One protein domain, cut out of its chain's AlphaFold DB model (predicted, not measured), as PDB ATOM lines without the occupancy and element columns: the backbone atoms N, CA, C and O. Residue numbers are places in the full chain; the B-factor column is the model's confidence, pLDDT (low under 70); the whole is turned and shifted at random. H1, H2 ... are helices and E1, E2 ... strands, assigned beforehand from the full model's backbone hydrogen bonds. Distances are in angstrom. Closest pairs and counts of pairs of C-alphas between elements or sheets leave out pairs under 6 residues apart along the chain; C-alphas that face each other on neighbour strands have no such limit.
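This is residues 152 to 206 and 223 to 289 of the 419 residues of an uncharacterized protein of Reticulomyxa filosa (UniProt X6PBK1). A strongly twisted sheet of four strands makes the body, and the long helix H1 crosses one of its faces, over E2 and E1. Two short helices, H2 and H3, lie beyond the last residue of E4, where H3 just grazes the sheet. The 122 printed residues hold, in chain order, E1, E2, H1, E3, E4, H2 and H3. The sheet is mixed, in the order E2, E1, E4, E3; the class is mixed helices and strands, with under half of the residues, 54, in named elements. The whole is compact, with a radius of gyration of the C-alphas of 15.4 A and spans of 49 by 43 by 26 A.

Find C-alpha 158 at (-30.556, -27.209, -3.606); from there E1 runs through residues 158 to 165, 22.3 A long. E2 follows as residues 171 to 178, 23.0 A. At C-alpha 186, (-18.690, -19.509, -13.041), H1 begins and runs to residue 203, 26.6 A. Past the cut, look for E3 at residues 236 to 240 and E4 at residues 263 to 268. H2 is residues 278 to 281, and H3, residues 285 to 289, ends at C-alpha 289, (-23.743, -10.376, -33.310).

Start in the sheet with the hairpin E1 and E2, antiparallel at 156 degrees, where N 163 and O 173 are 2.8 A apart, within hydrogen-bond range. E1 and E4 are parallel at 37 degrees, with N 264 and O 162 at 2.8 A. The hairpin E3 and E4 is antiparallel at 151 degrees, with N 239 and O 265 at 2.9 A. H1 is on the sheet at a height of 9.2 A and runs across the strands, at 79 degrees to E1 on the local plane. Its closest C-alphas to E2 are those of Leu 193 and His 173, 7.3 A apart. The closest C-alphas of H3 and E4 are those of Val 287 and Pro 268, 5.2 A apart. H2 is not on the sheet; it is close to H3 but not clearly touching, with C-alphas 281 and 287 at 6.5 A. H1 is apart from H2 and H3. In H3 the O i to N i+4 pair is within hydrogen-bond range, in H1 11 of 14 are, and H2 is too short for one.

The C-alphas farthest apart, those of Gly 155 and Asn 274, are 51.4 A apart. Residues 207 to 222 are not printed, and C-alphas 206 and 223 stand 19.3 A apart across the cut. The link from E3 to E4, 22 residues, is long. Mean pLDDT of the printed part is 74.4; look for values under 70 at residues 152 to 158, 167 to 170, 178 to 183, 197 to 206, 223 to 229 and 245 to 247.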
ATOM      1  N   SER A 152     -39.079 -24.540  -2.085       53.34
ATOM      2  CA  SER A 152     -40.055 -25.177  -1.187       53.34
ATOM      3  C   SER A 152     -40.435 -26.613  -1.587       53.34
ATOM      4  O   SER A 152     -41.004 -27.346  -0.782       53.34
ATOM      5  N   ALA A 153     -40.181 -27.018  -2.837       51.22
ATOM      6  CA  ALA A 153     -40.651 -28.291  -3.387       51.22
ATOM      7  C   ALA A 153     -39.625 -29.430  -3.285       51.22
ATOM      8  O   ALA A 153     -39.956 -30.566  -3.628       51.22
ATOM      9  N   HIS A 154     -38.377 -29.160  -2.895       46.31
ATOM     10  CA  HIS A 154     -37.306 -30.159  -2.835       46.31
ATOM     11  C   HIS A 154     -36.696 -30.158  -1.428       46.31
ATOM     12  O   HIS A 154     -36.083 -29.187  -1.012       46.31
ATOM     13  N   GLY A 155     -36.870 -31.257  -0.688       41.03
ATOM     14  CA  GLY A 155     -36.400 -31.419   0.698       41.03
ATOM     15  C   GLY A 155     -34.881 -31.582   0.873       41.03
ATOM     16  O   GLY A 155     -34.432 -31.895   1.970       41.03
ATOM     17  N   GLU A 156     -34.094 -31.368  -0.179       49.62
ATOM     18  CA  GLU A 156     -32.626 -31.343  -0.161       49.62
ATOM     19  C   GLU A 156     -32.179 -29.906  -0.444       49.62
ATOM     20  O   GLU A 156     -32.790 -29.252  -1.289       49.62
ATOM     21  N   LYS A 157     -31.133 -29.409   0.235       54.66
ATOM     22  CA  LYS A 157     -30.619 -28.021   0.169       54.66
ATOM     23  C   LYS A 157     -30.060 -27.642  -1.218       54.66
ATOM     24  O   LYS A 157     -28.876 -27.352  -1.368       54.66
ATOM     25  N   LYS A 158     -30.897 -27.643  -2.250       60.84
ATOM     26  CA  LYS A 158     -30.556 -27.209  -3.606       60.84
ATOM     27  C   LYS A 158     -30.792 -25.709  -3.693       60.84
ATOM     28  O   LYS A 158     -31.920 -25.253  -3.532       60.84
ATOM     29  N   SER A 159     -29.728 -24.948  -3.922       70.31
ATOM     30  CA  SER A 159     -29.835 -23.529  -4.260       70.31
ATOM     31  C   SER A 159     -30.035 -23.386  -5.769       70.31
ATOM     32  O   SER A 159     -29.641 -24.257  -6.546       70.31
ATOM     33  N   PHE A 160     -30.687 -22.317  -6.215       80.94
ATOM     34  CA  PHE A 160     -30.950 -22.102  -7.637       80.94
ATOM     35  C   PHE A 160     -30.303 -20.808  -8.107       80.94
ATOM     36  O   PHE A 160     -30.522 -19.759  -7.519       80.94
ATOM     37  N   ILE A 161     -29.573 -20.857  -9.222       83.44
ATOM     38  CA  ILE A 161     -29.058 -19.654  -9.887       83.44
ATOM     39  C   ILE A 161     -29.847 -19.392 -11.156       83.44
ATOM     40  O   ILE A 161     -30.032 -20.279 -11.989       83.44
ATOM     41  N   ARG A 162     -30.292 -18.152 -11.333       85.69
ATOM     42  CA  ARG A 162     -30.941 -17.687 -12.555       85.69
ATOM     43  C   ARG A 162     -29.931 -16.918 -13.391       85.69
ATOM     44  O   ARG A 162     -29.472 -15.862 -12.981       85.69
ATOM     45  N   VAL A 163     -29.630 -17.413 -14.587       85.69
ATOM     46  CA  VAL A 163     -28.790 -16.709 -15.562       85.69
ATOM     47  C   VAL A 163     -29.651 -16.161 -16.690       85.69
ATOM     48  O   VAL A 163     -30.331 -16.910 -17.393       85.69
ATOM     49  N   HIS A 164     -29.612 -14.850 -16.881       85.88
ATOM     50  CA  HIS A 164     -30.248 -14.145 -17.986       85.88
ATOM     51  C   HIS A 164     -29.326 -14.090 -19.205       85.88
ATOM     52  O   HIS A 164     -28.140 -13.791 -19.075       85.88
ATOM     53  N   VAL A 165     -29.883 -14.338 -20.392       84.19
ATOM     54  CA  VAL A 165     -29.172 -14.224 -21.673       84.19
ATOM     55  C   VAL A 165     -29.760 -13.036 -22.441       84.19
ATOM     56  O   VAL A 165     -30.979 -12.986 -22.634       84.19
ATOM     57  N   PRO A 166     -28.947 -12.052 -22.861       73.50
ATOM     58  CA  PRO A 166     -29.429 -10.915 -23.631       73.50
ATOM     59  C   PRO A 166     -29.864 -11.374 -25.027       73.50
ATOM     60  O   PRO A 166     -29.152 -12.110 -25.708       73.50
ATOM     61  N   GLY A 167     -31.023 -10.903 -25.474       64.56
ATOM     62  CA  GLY A 167     -31.574 -11.253 -26.775       64.56
ATOM     63  C   GLY A 167     -32.895 -10.541 -27.060       64.56
ATOM     64  O   GLY A 167     -33.445  -9.879 -26.174       64.56
ATOM     65  N   PRO A 168     -33.421 -10.659 -28.292       45.53
ATOM     66  CA  PRO A 168     -34.751 -10.156 -28.633       45.53
ATOM     67  C   PRO A 168     -35.855 -10.847 -27.813       45.53
ATOM     68  O   PRO A 168     -36.884 -10.238 -27.520       45.53
ATOM     69  N   SER A 169     -35.627 -12.091 -27.387       50.66
ATOM     70  CA  SER A 169     -36.411 -12.783 -26.366       50.66
ATOM     71  C   SER A 169     -35.750 -12.628 -24.990       50.66
ATOM     72  O   SER A 169     -34.536 -12.749 -24.843       50.66
ATOM     73  N   LYS A 170     -36.556 -12.370 -23.949       61.62
ATOM     74  CA  LYS A 170     -36.095 -12.415 -22.552       61.62
ATOM     75  C   LYS A 170     -35.884 -13.876 -22.151       61.62
ATOM     76  O   LYS A 170     -36.794 -14.505 -21.618       61.62
ATOM     77  N   GLU A 171     -34.710 -14.418 -22.439       75.00
ATOM     78  CA  GLU A 171     -34.339 -15.779 -22.056       75.00
ATOM     79  C   GLU A 171     -33.690 -15.783 -20.662       75.00
ATOM     80  O   GLU A 171     -32.837 -14.952 -20.338       75.00
ATOM     81  N   SER A 172     -34.117 -16.712 -19.804       77.31
ATOM     82  CA  SER A 172     -33.496 -16.938 -18.497       77.31
ATOM     83  C   SER A 172     -33.441 -18.424 -18.184       77.31
ATOM     84  O   SER A 172     -34.446 -19.126 -18.325       77.31
ATOM     85  N   HIS A 173     -32.300 -18.890 -17.694       80.50
ATOM     86  CA  HIS A 173     -32.073 -20.276 -17.323       80.50
ATOM     87  C   HIS A 173     -31.899 -20.391 -15.812       80.50
ATOM     88  O   HIS A 173     -30.976 -19.821 -15.249       80.50
ATOM     89  N   VAL A 174     -32.775 -21.162 -15.164       80.69
ATOM     90  CA  VAL A 174     -32.598 -21.554 -13.757       80.69
ATOM     91  C   VAL A 174     -31.759 -22.832 -13.682       80.69
ATOM     92  O   VAL A 174     -32.124 -23.835 -14.302       80.69
ATOM     93  N   LEU A 175     -30.638 -22.789 -12.975       79.81
ATOM     94  CA  LEU A 175     -29.700 -23.891 -12.796       79.81
ATOM     95  C   LEU A 175     -29.757 -24.359 -11.336       79.81
ATOM     96  O   LEU A 175     -29.556 -23.527 -10.449       79.81
ATOM     97  N   PRO A 176     -30.064 -25.642 -11.073       77.06
ATOM     98  CA  PRO A 176     -29.989 -26.195  -9.728       77.06
ATOM     99  C   PRO A 176     -28.525 -26.380  -9.333       77.06
ATOM    100  O   PRO A 176     -27.715 -26.837 -10.143       77.06
ATOM    101  N   ILE A 177     -28.208 -26.039  -8.092       78.12
ATOM    102  CA  ILE A 177     -26.868 -26.116  -7.528       78.12
ATOM    103  C   ILE A 177     -26.952 -26.918  -6.247       78.12
ATOM    104  O   ILE A 177     -27.731 -26.621  -5.339       78.12
ATOM    105  N   ASP A 178     -26.156 -27.973  -6.212       68.94
ATOM    106  CA  ASP A 178     -25.977 -28.766  -5.017       68.94
ATOM    107  C   ASP A 178     -24.993 -28.045  -4.088       68.94
ATOM    108  O   ASP A 178     -23.835 -27.810  -4.436       68.94
ATOM    109  N   MET A 179     -25.483 -27.640  -2.916       62.19
ATOM    110  CA  MET A 179     -24.694 -26.921  -1.914       62.19
ATOM    111  C   MET A 179     -23.706 -27.844  -1.182       62.19
ATOM    112  O   MET A 179     -22.824 -27.347  -0.480       62.19
ATOM    113  N   GLU A 180     -23.828 -29.168  -1.328       58.53
ATOM    114  CA  GLU A 180     -22.990 -30.149  -0.627       58.53
ATOM    115  C   GLU A 180     -21.753 -30.579  -1.444       58.53
ATOM    116  O   GLU A 180     -20.755 -31.001  -0.862       58.53
ATOM    117  N   SER A 181     -21.745 -30.384  -2.771       53.59
ATOM    118  CA  SER A 181     -20.644 -30.769  -3.677       53.59
ATOM    119  C   SER A 181     -19.933 -29.555  -4.305       53.59
ATOM    120  O   SER A 181     -20.077 -29.223  -5.480       53.59
ATOM    121  N   THR A 182     -19.156 -28.810  -3.516       59.84
ATOM    122  CA  THR A 182     -18.815 -27.419  -3.870       59.84
ATOM    123  C   THR A 182     -17.367 -27.194  -4.310       59.84
ATOM    124  O   THR A 182     -16.507 -26.725  -3.567       59.84
ATOM    125  N   ALA A 183     -17.133 -27.438  -5.603       66.38
ATOM    126  CA  ALA A 183     -16.005 -26.874  -6.357       66.38
ATOM    127  C   ALA A 183     -16.447 -26.090  -7.613       66.38
ATOM    128  O   ALA A 183     -15.596 -25.645  -8.380       66.38
ATOM    129  N   LEU A 184     -17.757 -25.903  -7.823       82.75
ATOM    130  CA  LEU A 184     -18.287 -25.260  -9.026       82.75
ATOM    131  C   LEU A 184     -17.932 -23.770  -9.083       82.75
ATOM    132  O   LEU A 184     -18.128 -23.009  -8.129       82.75
ATOM    133  N   THR A 185     -17.456 -23.354 -10.247       87.56
ATOM    134  CA  THR A 185     -17.096 -21.980 -10.592       87.56
ATOM    135  C   THR A 185     -18.032 -21.423 -11.662       87.56
ATOM    136  O   THR A 185     -18.800 -22.152 -12.295       87.56
ATOM    137  N   LEU A 186     -17.961 -20.117 -11.922       86.44
ATOM    138  CA  LEU A 186     -18.690 -19.509 -13.041       86.44
ATOM    139  C   LEU A 186     -18.297 -20.109 -14.405       86.44
ATOM    140  O   LEU A 186     -19.113 -20.119 -15.328       86.44
ATOM    141  N   ARG A 187     -17.086 -20.671 -14.534       86.56
ATOM    142  CA  ARG A 187     -16.689 -21.475 -15.701       86.56
ATOM    143  C   ARG A 187     -17.634 -22.657 -15.909       86.56
ATOM    144  O   ARG A 187     -18.082 -22.892 -17.029       86.56
ATOM    145  N   ASP A 188     -17.961 -23.355 -14.829       85.38
ATOM    146  CA  ASP A 188     -18.818 -24.538 -14.851       85.38
ATOM    147  C   ASP A 188     -20.264 -24.179 -15.196       85.38
ATOM    148  O   ASP A 188     -20.934 -24.915 -15.926       85.38
ATOM    149  N   LEU A 189     -20.717 -22.981 -14.802       85.38
ATOM    150  CA  LEU A 189     -22.021 -22.465 -15.223       85.38
ATOM    151  C   LEU A 189     -22.132 -22.309 -16.746       85.38
ATOM    152  O   LEU A 189     -23.189 -22.621 -17.291       85.38
ATOM    153  N   CYS A 190     -21.074 -21.899 -17.461       85.50
ATOM    154  CA  CYS A 190     -21.101 -21.875 -18.933       85.50
ATOM    155  C   CYS A 190     -21.390 -23.269 -19.512       85.50
ATOM    156  O   CYS A 190     -22.247 -23.408 -20.389       85.50
ATOM    157  N   TYR A 191     -20.733 -24.312 -18.993       82.12
ATOM    158  CA  TYR A 191     -20.963 -25.692 -19.433       82.12
ATOM    159  C   TYR A 191     -22.383 -26.172 -19.103       82.12
ATOM    160  O   TYR A 191     -23.047 -26.769 -19.953       82.12
ATOM    161  N   MET A 192     -22.901 -25.840 -17.916       83.31
ATOM    162  CA  MET A 192     -24.282 -26.158 -17.529       83.31
ATOM    163  C   MET A 192     -25.320 -25.456 -18.416       83.31
ATOM    164  O   MET A 192     -26.322 -26.067 -18.796       83.31
ATOM    165  N   LEU A 193     -25.084 -24.191 -18.787       83.81
ATOM    166  CA  LEU A 193     -25.947 -23.447 -19.711       83.81
ATOM    167  C   LEU A 193     -25.979 -24.094 -21.095       83.81
ATOM    168  O   LEU A 193     -27.058 -24.255 -21.667       83.81
ATOM    169  N   ASN A 194     -24.819 -24.511 -21.606       82.88
ATOM    170  CA  ASN A 194     -24.730 -25.220 -22.882       82.88
ATOM    171  C   ASN A 194     -25.508 -26.537 -22.845       82.88
ATOM    172  O   ASN A 194     -26.339 -26.770 -23.725       82.88
ATOM    173  N   LYS A 195     -25.328 -27.339 -21.786       76.19
ATOM    174  CA  LYS A 195     -26.077 -28.589 -21.586       76.19
ATOM    175  C   LYS A 195     -27.588 -28.337 -21.557       76.19
ATOM    176  O   LYS A 195     -28.354 -29.063 -22.183       76.19
ATOM    177  N   LYS A 196     -28.044 -27.272 -20.886       72.38
ATOM    178  CA  LYS A 196     -29.473 -26.935 -20.812       72.38
ATOM    179  C   LYS A 196     -30.055 -26.467 -22.151       72.38
ATOM    180  O   LYS A 196     -31.192 -26.822 -22.466       72.38
ATOM    181  N   LYS A 197     -29.305 -25.686 -22.939       68.00
ATOM    182  CA  LYS A 197     -29.742 -25.247 -24.276       68.00
ATOM    183  C   LYS A 197     -29.834 -26.403 -25.267       68.00
ATOM    184  O   LYS A 197     -30.805 -26.456 -26.018       68.00
ATOM    185  N   GLN A 198     -28.906 -27.357 -25.198       57.72
ATOM    186  CA  GLN A 198     -28.979 -28.587 -25.988       57.72
ATOM    187  C   GLN A 198     -30.268 -29.362 -25.680       57.72
ATOM    188  O   GLN A 198     -31.018 -29.684 -26.594       57.72
ATOM    189  N   VAL A 199     -30.611 -29.553 -24.399       47.66
ATOM    190  CA  VAL A 199     -31.825 -30.293 -23.994       47.66
ATOM    191  C   VAL A 199     -33.127 -29.614 -24.452       47.66
ATOM    192  O   VAL A 199     -34.069 -30.301 -24.844       47.66
ATOM    193  N   HIS A 200     -33.208 -28.279 -24.449       40.97
ATOM    194  CA  HIS A 200     -34.420 -27.564 -24.882       40.97
ATOM    195  C   HIS A 200     -34.672 -27.622 -26.395       40.97
ATOM    196  O   HIS A 200     -35.830 -27.563 -26.814       40.97
ATOM    197  N   PHE A 201     -33.623 -27.762 -27.209       34.53
ATOM    198  CA  PHE A 201     -33.753 -27.891 -28.661       34.53
ATOM    199  C   PHE A 201     -34.450 -29.206 -29.059       34.53
ATOM    200  O   PHE A 201     -35.270 -29.220 -29.975       34.53
ATOM    201  N   PHE A 202     -34.230 -30.286 -28.302       32.28
ATOM    202  CA  PHE A 202     -34.864 -31.587 -28.552       32.28
ATOM    203  C   PHE A 202     -36.371 -31.625 -28.247       32.28
ATOM    204  O   PHE A 202     -37.110 -32.369 -28.890       32.28
ATOM    205  N   PHE A 203     -36.872 -30.803 -27.317       31.09
ATOM    206  CA  PHE A 203     -38.291 -30.830 -26.932       31.09
ATOM    207  C   PHE A 203     -39.240 -30.179 -27.954       31.09
ATOM    208  O   PHE A 203     -40.433 -30.479 -27.946       31.09
ATOM    209  N   PHE A 204     -38.749 -29.324 -28.858       30.70
ATOM    210  CA  PHE A 204     -39.602 -28.636 -29.841       30.70
ATOM    211  C   PHE A 204     -39.969 -29.479 -31.076       30.70
ATOM    212  O   PHE A 204     -40.797 -29.054 -31.878       30.70
ATOM    213  N   ILE A 205     -39.410 -30.685 -31.217       38.12
ATOM    214  CA  ILE A 205     -39.642 -31.576 -32.372       38.12
ATOM    215  C   ILE A 205     -40.766 -32.604 -32.078       38.12
ATOM    216  O   ILE A 205     -41.134 -33.419 -32.920       38.12
ATOM    217  N   GLY A 206     -41.384 -32.551 -30.893       28.31
ATOM    218  CA  GLY A 206     -42.386 -33.517 -30.430       28.31
ATOM    219  C   GLY A 206     -43.832 -33.251 -30.866       28.31
ATOM    220  O   GLY A 206     -44.710 -33.216 -30.008       28.31
ATOM    221  N   ASN A 223     -29.919 -24.853 -40.543       29.36
ATOM    222  CA  ASN A 223     -28.463 -24.940 -40.744       29.36
ATOM    223  C   ASN A 223     -27.692 -23.678 -40.308       29.36
ATOM    224  O   ASN A 223     -26.471 -23.655 -40.385       29.36
ATOM    225  N   ILE A 224     -28.386 -22.631 -39.844       37.41
ATOM    226  CA  ILE A 224     -27.763 -21.434 -39.257       37.41
ATOM    227  C   ILE A 224     -27.678 -21.536 -37.718       37.41
ATOM    228  O   ILE A 224     -26.948 -20.766 -37.099       37.41
ATOM    229  N   PHE A 225     -28.361 -22.501 -37.085       38.38
ATOM    230  CA  PHE A 225     -28.438 -22.617 -35.617       38.38
ATOM    231  C   PHE A 225     -27.915 -23.930 -35.029       38.38
ATOM    232  O   PHE A 225     -27.886 -24.077 -33.808       38.38
ATOM    233  N   SER A 226     -27.462 -24.858 -35.866       36.75
ATOM    234  CA  SER A 226     -26.978 -26.164 -35.430       36.75
ATOM    235  C   SER A 226     -25.468 -26.255 -35.598       36.75
ATOM    236  O   SER A 226     -25.018 -26.608 -36.682       36.75
ATOM    237  N   GLN A 227     -24.709 -25.923 -34.547       37.91
ATOM    238  CA  GLN A 227     -23.457 -26.588 -34.142       37.91
ATOM    239  C   GLN A 227     -22.799 -25.843 -32.965       37.91
ATOM    240  O   GLN A 227     -22.585 -24.637 -33.031       37.91
ATOM    241  N   GLY A 228     -22.429 -26.586 -31.917       52.00
ATOM    242  CA  GLY A 228     -21.409 -26.172 -30.949       52.00
ATOM    243  C   GLY A 228     -21.859 -25.230 -29.825       52.00
ATOM    244  O   GLY A 228     -22.673 -24.334 -29.999       52.00
ATOM    245  N   VAL A 229     -21.319 -25.487 -28.632       57.22
ATOM    246  CA  VAL A 229     -21.156 -24.587 -27.473       57.22
ATOM    247  C   VAL A 229     -21.711 -23.158 -27.676       57.22
ATOM    248  O   VAL A 229     -21.124 -22.345 -28.378       57.22
ATOM    249  N   HIS A 230     -22.813 -22.805 -27.005       74.44
ATOM    250  CA  HIS A 230     -23.401 -21.456 -27.093       74.44
ATOM    251  C   HIS A 230     -22.651 -20.411 -26.255       74.44
ATOM    252  O   HIS A 230     -22.672 -19.222 -26.580       74.44
ATOM    253  N   PHE A 231     -22.004 -20.852 -25.177       85.62
ATOM    254  CA  PHE A 231     -21.294 -20.014 -24.217       85.62
ATOM    255  C   PHE A 231     -19.915 -20.591 -23.924       85.62
ATOM    256  O   PHE A 231     -19.801 -21.736 -23.491       85.62
ATOM    257  N   HIS A 232     -18.868 -19.789 -24.095       89.31
ATOM    258  CA  HIS A 232     -17.509 -20.167 -23.723       89.31
ATOM    259  C   HIS A 232     -16.927 -19.150 -22.731       89.31
ATOM    260  O   HIS A 232     -17.011 -17.945 -22.984       89.31
ATOM    261  N   PRO A 233     -16.313 -19.588 -21.616       87.69
ATOM    262  CA  PRO A 233     -15.780 -18.703 -20.569       87.69
ATOM    263  C   PRO A 233     -14.778 -17.657 -21.083       87.69
ATOM    264  O   PRO A 233     -14.607 -16.592 -20.488       87.69
ATOM    265  N   GLN A 234     -14.100 -17.938 -22.199       88.88
ATOM    266  CA  GLN A 234     -13.161 -16.994 -22.794       88.88
ATOM    267  C   GLN A 234     -13.849 -15.799 -23.452       88.88
ATOM    268  O   GLN A 234     -13.268 -14.720 -23.415       88.88
ATOM    269  N   TYR A 235     -15.065 -15.958 -23.987       91.50
ATOM    270  CA  TYR A 235     -15.752 -14.950 -24.810       91.50
ATOM    271  C   TYR A 235     -17.002 -14.357 -24.153       91.50
ATOM    272  O   TYR A 235     -17.659 -13.498 -24.742       91.50
ATOM    273  N   PHE A 236     -17.321 -14.780 -22.931       91.56
ATOM    274  CA  PHE A 236     -18.466 -14.298 -22.167       91.56
ATOM    275  C   PHE A 236     -18.065 -13.925 -20.739       91.56
ATOM    276  O   PHE A 236     -17.159 -14.525 -20.165       91.56
ATOM    277  N   ASP A 237     -18.767 -12.940 -20.189       91.50
ATOM    278  CA  ASP A 237     -18.623 -12.445 -18.820       91.50
ATOM    279  C   ASP A 237     -19.944 -12.575 -18.062       91.50
ATOM    280  O   ASP A 237     -21.015 -12.390 -18.649       91.50
ATOM    281  N   PHE A 238     -19.869 -12.794 -16.750       91.25
ATOM    282  CA  PHE A 238     -21.026 -12.767 -15.854       91.25
ATOM    283  C   PHE A 238     -21.094 -11.464 -15.059       91.25
ATOM    284  O   PHE A 238     -20.068 -10.909 -14.678       91.25
ATOM    285  N   PHE A 239     -22.310 -11.013 -14.764       91.62
ATOM    286  CA  PHE A 239     -22.608  -9.873 -13.891       91.62
ATOM    287  C   PHE A 239     -23.771 -10.222 -12.977       91.62
ATOM    288  O   PHE A 239     -24.607 -11.050 -13.349       91.62
ATOM    289  N   TYR A 240     -23.885  -9.527 -11.848       89.88
ATOM    290  CA  TYR A 240     -25.147  -9.476 -11.117       89.88
ATOM    291  C   TYR A 240     -26.189  -8.692 -11.919       89.88
ATOM    292  O   TYR A 240     -25.884  -7.708 -12.608       89.88
ATOM    293  N   GLN A 241     -27.433  -9.158 -11.886       84.00
ATOM    294  CA  GLN A 241     -28.514  -8.509 -12.613       84.00
ATOM    295  C   GLN A 241     -28.785  -7.112 -12.036       84.00
ATOM    296  O   GLN A 241     -29.115  -6.968 -10.871       84.00
ATOM    297  N   GLY A 242     -28.697  -6.079 -12.877       80.81
ATOM    298  CA  GLY A 242     -28.859  -4.682 -12.452       80.81
ATOM    299  C   GLY A 242     -27.536  -3.958 -12.186       80.81
ATOM    300  O   GLY A 242     -27.505  -2.735 -12.280       80.81
ATOM    301  N   GLU A 243     -26.432  -4.690 -12.000       82.25
ATOM    302  CA  GLU A 243     -25.094  -4.117 -11.781       82.25
ATOM    303  C   GLU A 243     -24.253  -4.020 -13.067       82.25
ATOM    304  O   GLU A 243     -23.095  -3.630 -13.028       82.25
ATOM    305  N   THR A 244     -24.801  -4.321 -14.248       77.38
ATOM    306  CA  THR A 244     -24.025  -4.363 -15.509       77.38
ATOM    307  C   THR A 244     -23.447  -3.020 -15.968       77.38
ATOM    308  O   THR A 244     -22.613  -3.007 -16.871       77.38
ATOM    309  N   ARG A 245     -23.927  -1.899 -15.411       68.62
ATOM    310  CA  ARG A 245     -23.506  -0.540 -15.791       68.62
ATOM    311  C   ARG A 245     -22.321  -0.018 -14.984       68.62
ATOM    312  O   ARG A 245     -21.518   0.723 -15.533       68.62
ATOM    313  N   GLU A 246     -22.253  -0.377 -13.706       66.62
ATOM    314  CA  GLU A 246     -21.267   0.140 -12.743       66.62
ATOM    315  C   GLU A 246     -20.392  -0.974 -12.145       66.62
ATOM    316  O   GLU A 246     -19.374  -0.692 -11.521       66.62
ATOM    317  N   GLY A 247     -20.774  -2.238 -12.338       67.31
ATOM    318  CA  GLY A 247     -20.063  -3.406 -11.838       67.31
ATOM    319  C   GLY A 247     -19.054  -3.958 -12.841       67.31
ATOM    320  O   GLY A 247     -19.318  -4.052 -14.041       67.31
ATOM    321  N   GLU A 248     -17.907  -4.383 -12.321       81.56
ATOM    322  CA  GLU A 248     -16.931  -5.192 -13.051       81.56
ATOM    323  C   GLU A 248     -17.485  -6.607 -13.321       81.56
ATOM    324  O   GLU A 248     -18.299  -7.116 -12.539       81.56
ATOM    325  N   PRO A 249     -17.061  -7.271 -14.413       89.50
ATOM    326  CA  PRO A 249     -17.399  -8.667 -14.641       89.50
ATOM    327  C   PRO A 249     -16.933  -9.534 -13.472       89.50
ATOM    328  O   PRO A 249     -15.826  -9.383 -12.950       89.50
ATOM    329  N   LEU A 250     -17.765 -10.502 -13.097       89.88
ATOM    330  CA  LEU A 250     -17.387 -11.522 -12.132       89.88
ATOM    331  C   LEU A 250     -16.273 -12.389 -12.720       89.88
ATOM    332  O   LEU A 250     -16.352 -12.826 -13.872       89.88
ATOM    333  N   SER A 251     -15.248 -12.669 -11.912       89.88
ATOM    334  CA  SER A 251     -14.169 -13.559 -12.333       89.88
ATOM    335  C   SER A 251     -14.729 -14.938 -12.656       89.88
ATOM    336  O   SER A 251     -15.479 -15.521 -11.878       89.88
ATOM    337  N   ILE A 252     -14.302 -15.521 -13.774       88.19
ATOM    338  CA  ILE A 252     -14.761 -16.854 -14.171       88.19
ATOM    339  C   ILE A 252     -14.354 -17.951 -13.167       88.19
ATOM    340  O   ILE A 252     -14.943 -19.029 -13.152       88.19
ATOM    341  N   SER A 253     -13.351 -17.670 -12.326       87.31
ATOM    342  CA  SER A 253     -12.897 -18.535 -11.236       87.31
ATOM    343  C   SER A 253     -13.666 -18.332  -9.928       87.31
ATOM    344  O   SER A 253     -13.403 -19.056  -8.969       87.31
ATOM    345  N   THR A 254     -14.568 -17.346  -9.849       88.31
ATOM    346  CA  THR A 254     -15.413 -17.128  -8.671       88.31
ATOM    347  C   THR A 254     -16.229 -18.385  -8.421       88.31
ATOM    348  O   THR A 254     -16.882 -18.907  -9.334       88.31
ATOM    349  N   LYS A 255     -16.172 -18.888  -7.187       87.06
ATOM    350  CA  LYS A 255     -16.979 -20.033  -6.792       87.06
ATOM    351  C   LYS A 255     -18.429 -19.606  -6.732       87.06
ATOM    352  O   LYS A 255     -18.764 -18.525  -6.259       87.06
ATOM    353  N   VAL A 256     -19.288 -20.503  -7.173       85.88
ATOM    354  CA  VAL A 256     -20.733 -20.315  -7.175       85.88
ATOM    355  C   VAL A 256     -21.278 -20.017  -5.771       85.88
ATOM    356  O   VAL A 256     -22.182 -19.201  -5.630       85.88
ATOM    357  N   LEU A 257     -20.706 -20.636  -4.734       83.50
ATOM    358  CA  LEU A 257     -21.083 -20.375  -3.342       83.50
ATOM    359  C   LEU A 257     -20.724 -18.966  -2.853       83.50
ATOM    360  O   LEU A 257     -21.371 -18.464  -1.941       83.50
ATOM    361  N   ASP A 258     -19.704 -18.343  -3.445       85.81
ATOM    362  CA  ASP A 258     -19.196 -17.033  -3.026       85.81
ATOM    363  C   ASP A 258     -19.967 -15.883  -3.705       85.81
ATOM    364  O   ASP A 258     -19.602 -14.709  -3.585       85.81
ATOM    365  N   LEU A 259     -21.023 -16.203  -4.463       85.69
ATOM    366  CA  LEU A 259     -21.854 -15.214  -5.133       85.69
ATOM    367  C   LEU A 259     -22.732 -14.466  -4.129       85.69
ATOM    368  O   LEU A 259     -23.428 -15.061  -3.311       85.69
ATOM    369  N   ARG A 260     -22.743 -13.136  -4.247       85.25
ATOM    370  CA  ARG A 260     -23.580 -12.242  -3.431       85.25
ATOM    371  C   ARG A 260     -25.061 -12.405  -3.753       85.25
ATOM    372  O   ARG A 260     -25.898 -12.322  -2.863       85.25
ATOM    373  N   GLU A 261     -25.371 -12.643  -5.024       85.69
ATOM    374  CA  GLU A 261     -26.730 -12.830  -5.517       85.69
ATOM    375  C   GLU A 261     -26.821 -14.019  -6.472       85.69
ATOM    376  O   GLU A 261     -25.873 -14.370  -7.174       85.69
ATOM    377  N   GLN A 262     -28.016 -14.601  -6.546       84.06
ATOM    378  CA  GLN A 262     -28.316 -15.747  -7.406       84.06
ATOM    379  C   GLN A 262     -28.862 -15.346  -8.787       84.06
ATOM    380  O   GLN A 262     -29.093 -16.210  -9.634       84.06
ATOM    381  N   ASN A 263     -29.088 -14.050  -9.032       88.31
ATOM    382  CA  ASN A 263     -29.552 -13.536 -10.318       88.31
ATOM    383  C   ASN A 263     -28.368 -12.962 -11.096       88.31
ATOM    384  O   ASN A 263     -27.868 -11.877 -10.805       88.31
ATOM    385  N   LEU A 264     -27.934 -13.702 -12.108       90.50
ATOM    386  CA  LEU A 264     -26.816 -13.343 -12.964       90.50
ATOM    387  C   LEU A 264     -27.289 -13.006 -14.376       90.50
ATOM    388  O   LEU A 264     -28.348 -13.439 -14.834       90.50
ATOM    389  N   ILE A 265     -26.458 -12.286 -15.113       90.06
ATOM    390  CA  ILE A 265     -26.588 -12.084 -16.554       90.06
ATOM    391  C   ILE A 265     -25.258 -12.403 -17.231       90.06
ATOM    392  O   ILE A 265     -24.202 -11.994 -16.750       90.06
ATOM    393  N   ILE A 266     -25.313 -13.149 -18.336       90.94
ATOM    394  CA  ILE A 266     -24.140 -13.499 -19.143       90.94
ATOM    395  C   ILE A 266     -24.099 -12.633 -20.403       90.94
ATOM    396  O   ILE A 266     -25.071 -12.581 -21.155       90.94
ATOM    397  N   LEU A 267     -22.989 -11.939 -20.648       91.06
ATOM    398  CA  LEU A 267     -22.834 -10.997 -21.761       91.06
ATOM    399  C   LEU A 267     -21.620 -11.359 -22.628       91.06
ATOM    400  O   LEU A 267     -20.598 -11.775 -22.086       91.06
ATOM    401  N   PRO A 268     -21.682 -11.171 -23.962       91.56
ATOM    402  CA  PRO A 268     -20.521 -11.374 -24.818       91.56
ATOM    403  C   PRO A 268     -19.451 -10.306 -24.552       91.56
ATOM    404  O   PRO A 268     -19.738  -9.100 -24.490       91.56
ATOM    405  N   LYS A 269     -18.197 -10.750 -24.459       90.25
ATOM    406  CA  LYS A 269     -17.029  -9.877 -24.345       90.25
ATOM    407  C   LYS A 269     -16.874  -8.994 -25.574       90.25
ATOM    408  O   LYS A 269     -17.411  -9.254 -26.656       90.25
ATOM    409  N   ARG A 270     -16.137  -7.903 -25.388       88.25
ATOM    410  CA  ARG A 270     -15.696  -7.059 -26.493       88.25
ATOM    411  C   ARG A 270     -14.452  -7.685 -27.105       88.25
ATOM    412  O   ARG A 270     -13.436  -7.782 -26.430       88.25
ATOM    413  N   ILE A 271     -14.551  -8.078 -28.368       87.69
ATOM    414  CA  ILE A 271     -13.427  -8.636 -29.121       87.69
ATOM    415  C   ILE A 271     -12.816  -7.512 -29.955       87.69
ATOM    416  O   ILE A 271     -13.519  -6.821 -30.696       87.69
ATOM    417  N   GLY A 272     -11.520  -7.272 -29.771       80.12
ATOM    418  CA  GLY A 272     -10.787  -6.255 -30.518       80.12
ATOM    419  C   GLY A 272     -10.521  -6.690 -31.958       80.12
ATOM    420  O   GLY A 272     -10.485  -7.876 -32.268       80.12
ATOM    421  N   ASN A 273     -10.267  -5.729 -32.852       77.94
ATOM    422  CA  ASN A 273      -9.893  -6.061 -34.231       77.94
ATOM    423  C   ASN A 273      -8.573  -6.841 -34.330       77.94
ATOM    424  O   ASN A 273      -8.405  -7.590 -35.284       77.94
ATOM    425  N   ASN A 274      -7.687  -6.668 -33.346       82.06
ATOM    426  CA  ASN A 274      -6.371  -7.300 -33.271       82.06
ATOM    427  C   ASN A 274      -6.360  -8.527 -32.340       82.06
ATOM    428  O   ASN A 274      -5.288  -8.953 -31.919       82.06
ATOM    429  N   ASP A 275      -7.529  -9.040 -31.942       84.69
ATOM    430  CA  ASP A 275      -7.606 -10.229 -31.096       84.69
ATOM    431  C   ASP A 275      -7.181 -11.468 -31.908       84.69
ATOM    432  O   ASP A 275      -7.774 -11.721 -32.962       84.69
ATOM    433  N   PRO A 276      -6.164 -12.232 -31.464       83.44
ATOM    434  CA  PRO A 276      -5.658 -13.383 -32.211       83.44
ATOM    435  C   PRO A 276      -6.692 -14.507 -32.348       83.44
ATOM    436  O   PRO A 276      -6.617 -15.279 -33.298       83.44
ATOM    437  N   ASN A 277      -7.682 -14.570 -31.451       86.19
ATOM    438  CA  ASN A 277      -8.709 -15.613 -31.438       86.19
ATOM    439  C   ASN A 277     -10.056 -15.096 -31.962       86.19
ATOM    440  O   ASN A 277     -11.110 -15.664 -31.674       86.19
ATOM    441  N   ARG A 278     -10.057 -13.995 -32.724       85.81
ATOM    442  CA  ARG A 278     -11.280 -13.364 -33.234       85.81
ATOM    443  C   ARG A 278     -12.148 -14.318 -34.059       85.81
ATOM    444  O   ARG A 278     -13.363 -14.336 -33.866       85.81
ATOM    445  N   ASP A 279     -11.541 -15.086 -34.958       86.38
ATOM    446  CA  ASP A 279     -12.276 -15.991 -35.853       86.38
ATOM    447  C   ASP A 279     -12.944 -17.135 -35.079       86.38
ATOM    448  O   ASP A 279     -14.070 -17.526 -35.385       86.38
ATOM    449  N   GLU A 280     -12.290 -17.617 -34.020       87.56
ATOM    450  CA  GLU A 280     -12.859 -18.585 -33.082       87.56
ATOM    451  C   GLU A 280     -13.995 -17.955 -32.264       87.56
ATOM    452  O   GLU A 280     -15.089 -18.511 -32.165       87.56
ATOM    453  N   ALA A 281     -13.785 -16.741 -31.745       86.44
ATOM    454  CA  ALA A 281     -14.796 -16.000 -30.997       86.44
ATOM    455  C   ALA A 281     -16.076 -15.771 -31.823       86.44
ATOM    456  O   ALA A 281     -17.179 -15.752 -31.278       86.44
ATOM    457  N   PHE A 282     -15.955 -15.611 -33.143       88.19
ATOM    458  CA  PHE A 282     -17.090 -15.380 -34.040       88.19
ATOM    459  C   PHE A 282     -17.850 -16.656 -34.425       88.19
ATOM    460  O   PHE A 282     -18.926 -16.551 -35.018       88.19
ATOM    461  N   GLN A 283     -17.377 -17.837 -34.014       86.25
ATOM    462  CA  GLN A 283     -18.184 -19.063 -34.055       86.25
ATOM    463  C   GLN A 283     -19.362 -18.997 -33.070       86.25
ATOM    464  O   GLN A 283     -20.387 -19.638 -33.282       86.25
ATOM    465  N   PHE A 284     -19.266 -18.170 -32.019       85.94
ATOM    466  CA  PHE A 284     -20.329 -17.988 -31.032       85.94
ATOM    467  C   PHE A 284     -21.337 -16.925 -31.508       85.94
ATOM    468  O   PHE A 284     -20.982 -15.743 -31.588       85.94
ATOM    469  N   PRO A 285     -22.618 -17.272 -31.758       85.38
ATOM    470  CA  PRO A 285     -23.566 -16.367 -32.416       85.38
ATOM    471  C   PRO A 285     -23.749 -15.013 -31.720       85.38
ATOM    472  O   PRO A 285     -23.771 -13.979 -32.385       85.38
ATOM    473  N   LEU A 286     -23.833 -14.992 -30.384       87.88
ATOM    474  CA  LEU A 286     -23.997 -13.747 -29.619       87.88
ATOM    475  C   LEU A 286     -22.731 -12.879 -29.626       87.88
ATOM    476  O   LEU A 286     -22.827 -11.653 -29.609       87.88
ATOM    477  N   VAL A 287     -21.547 -13.497 -29.676       89.88
ATOM    478  CA  VAL A 287     -20.266 -12.779 -29.771       89.88
ATOM    479  C   VAL A 287     -20.122 -12.166 -31.158       89.88
ATOM    480  O   VAL A 287     -19.782 -10.984 -31.263       89.88
ATOM    481  N   ARG A 288     -20.458 -12.927 -32.207       88.38
ATOM    482  CA  ARG A 288     -20.505 -12.444 -33.590       88.38
ATOM    483  C   ARG A 288     -21.492 -11.288 -33.740       88.38
ATOM    484  O   ARG A 288     -21.108 -10.218 -34.203       88.38
ATOM    485  N   LEU A 289     -22.732 -11.441 -33.268       88.94
ATOM    486  CA  LEU A 289     -23.743 -10.376 -33.310       88.94
ATOM    487  C   LEU A 289     -23.279  -9.094 -32.601       88.94
ATOM    488  O   LEU A 289     -23.549  -8.000 -33.098       88.94
TER     489      LEU A 289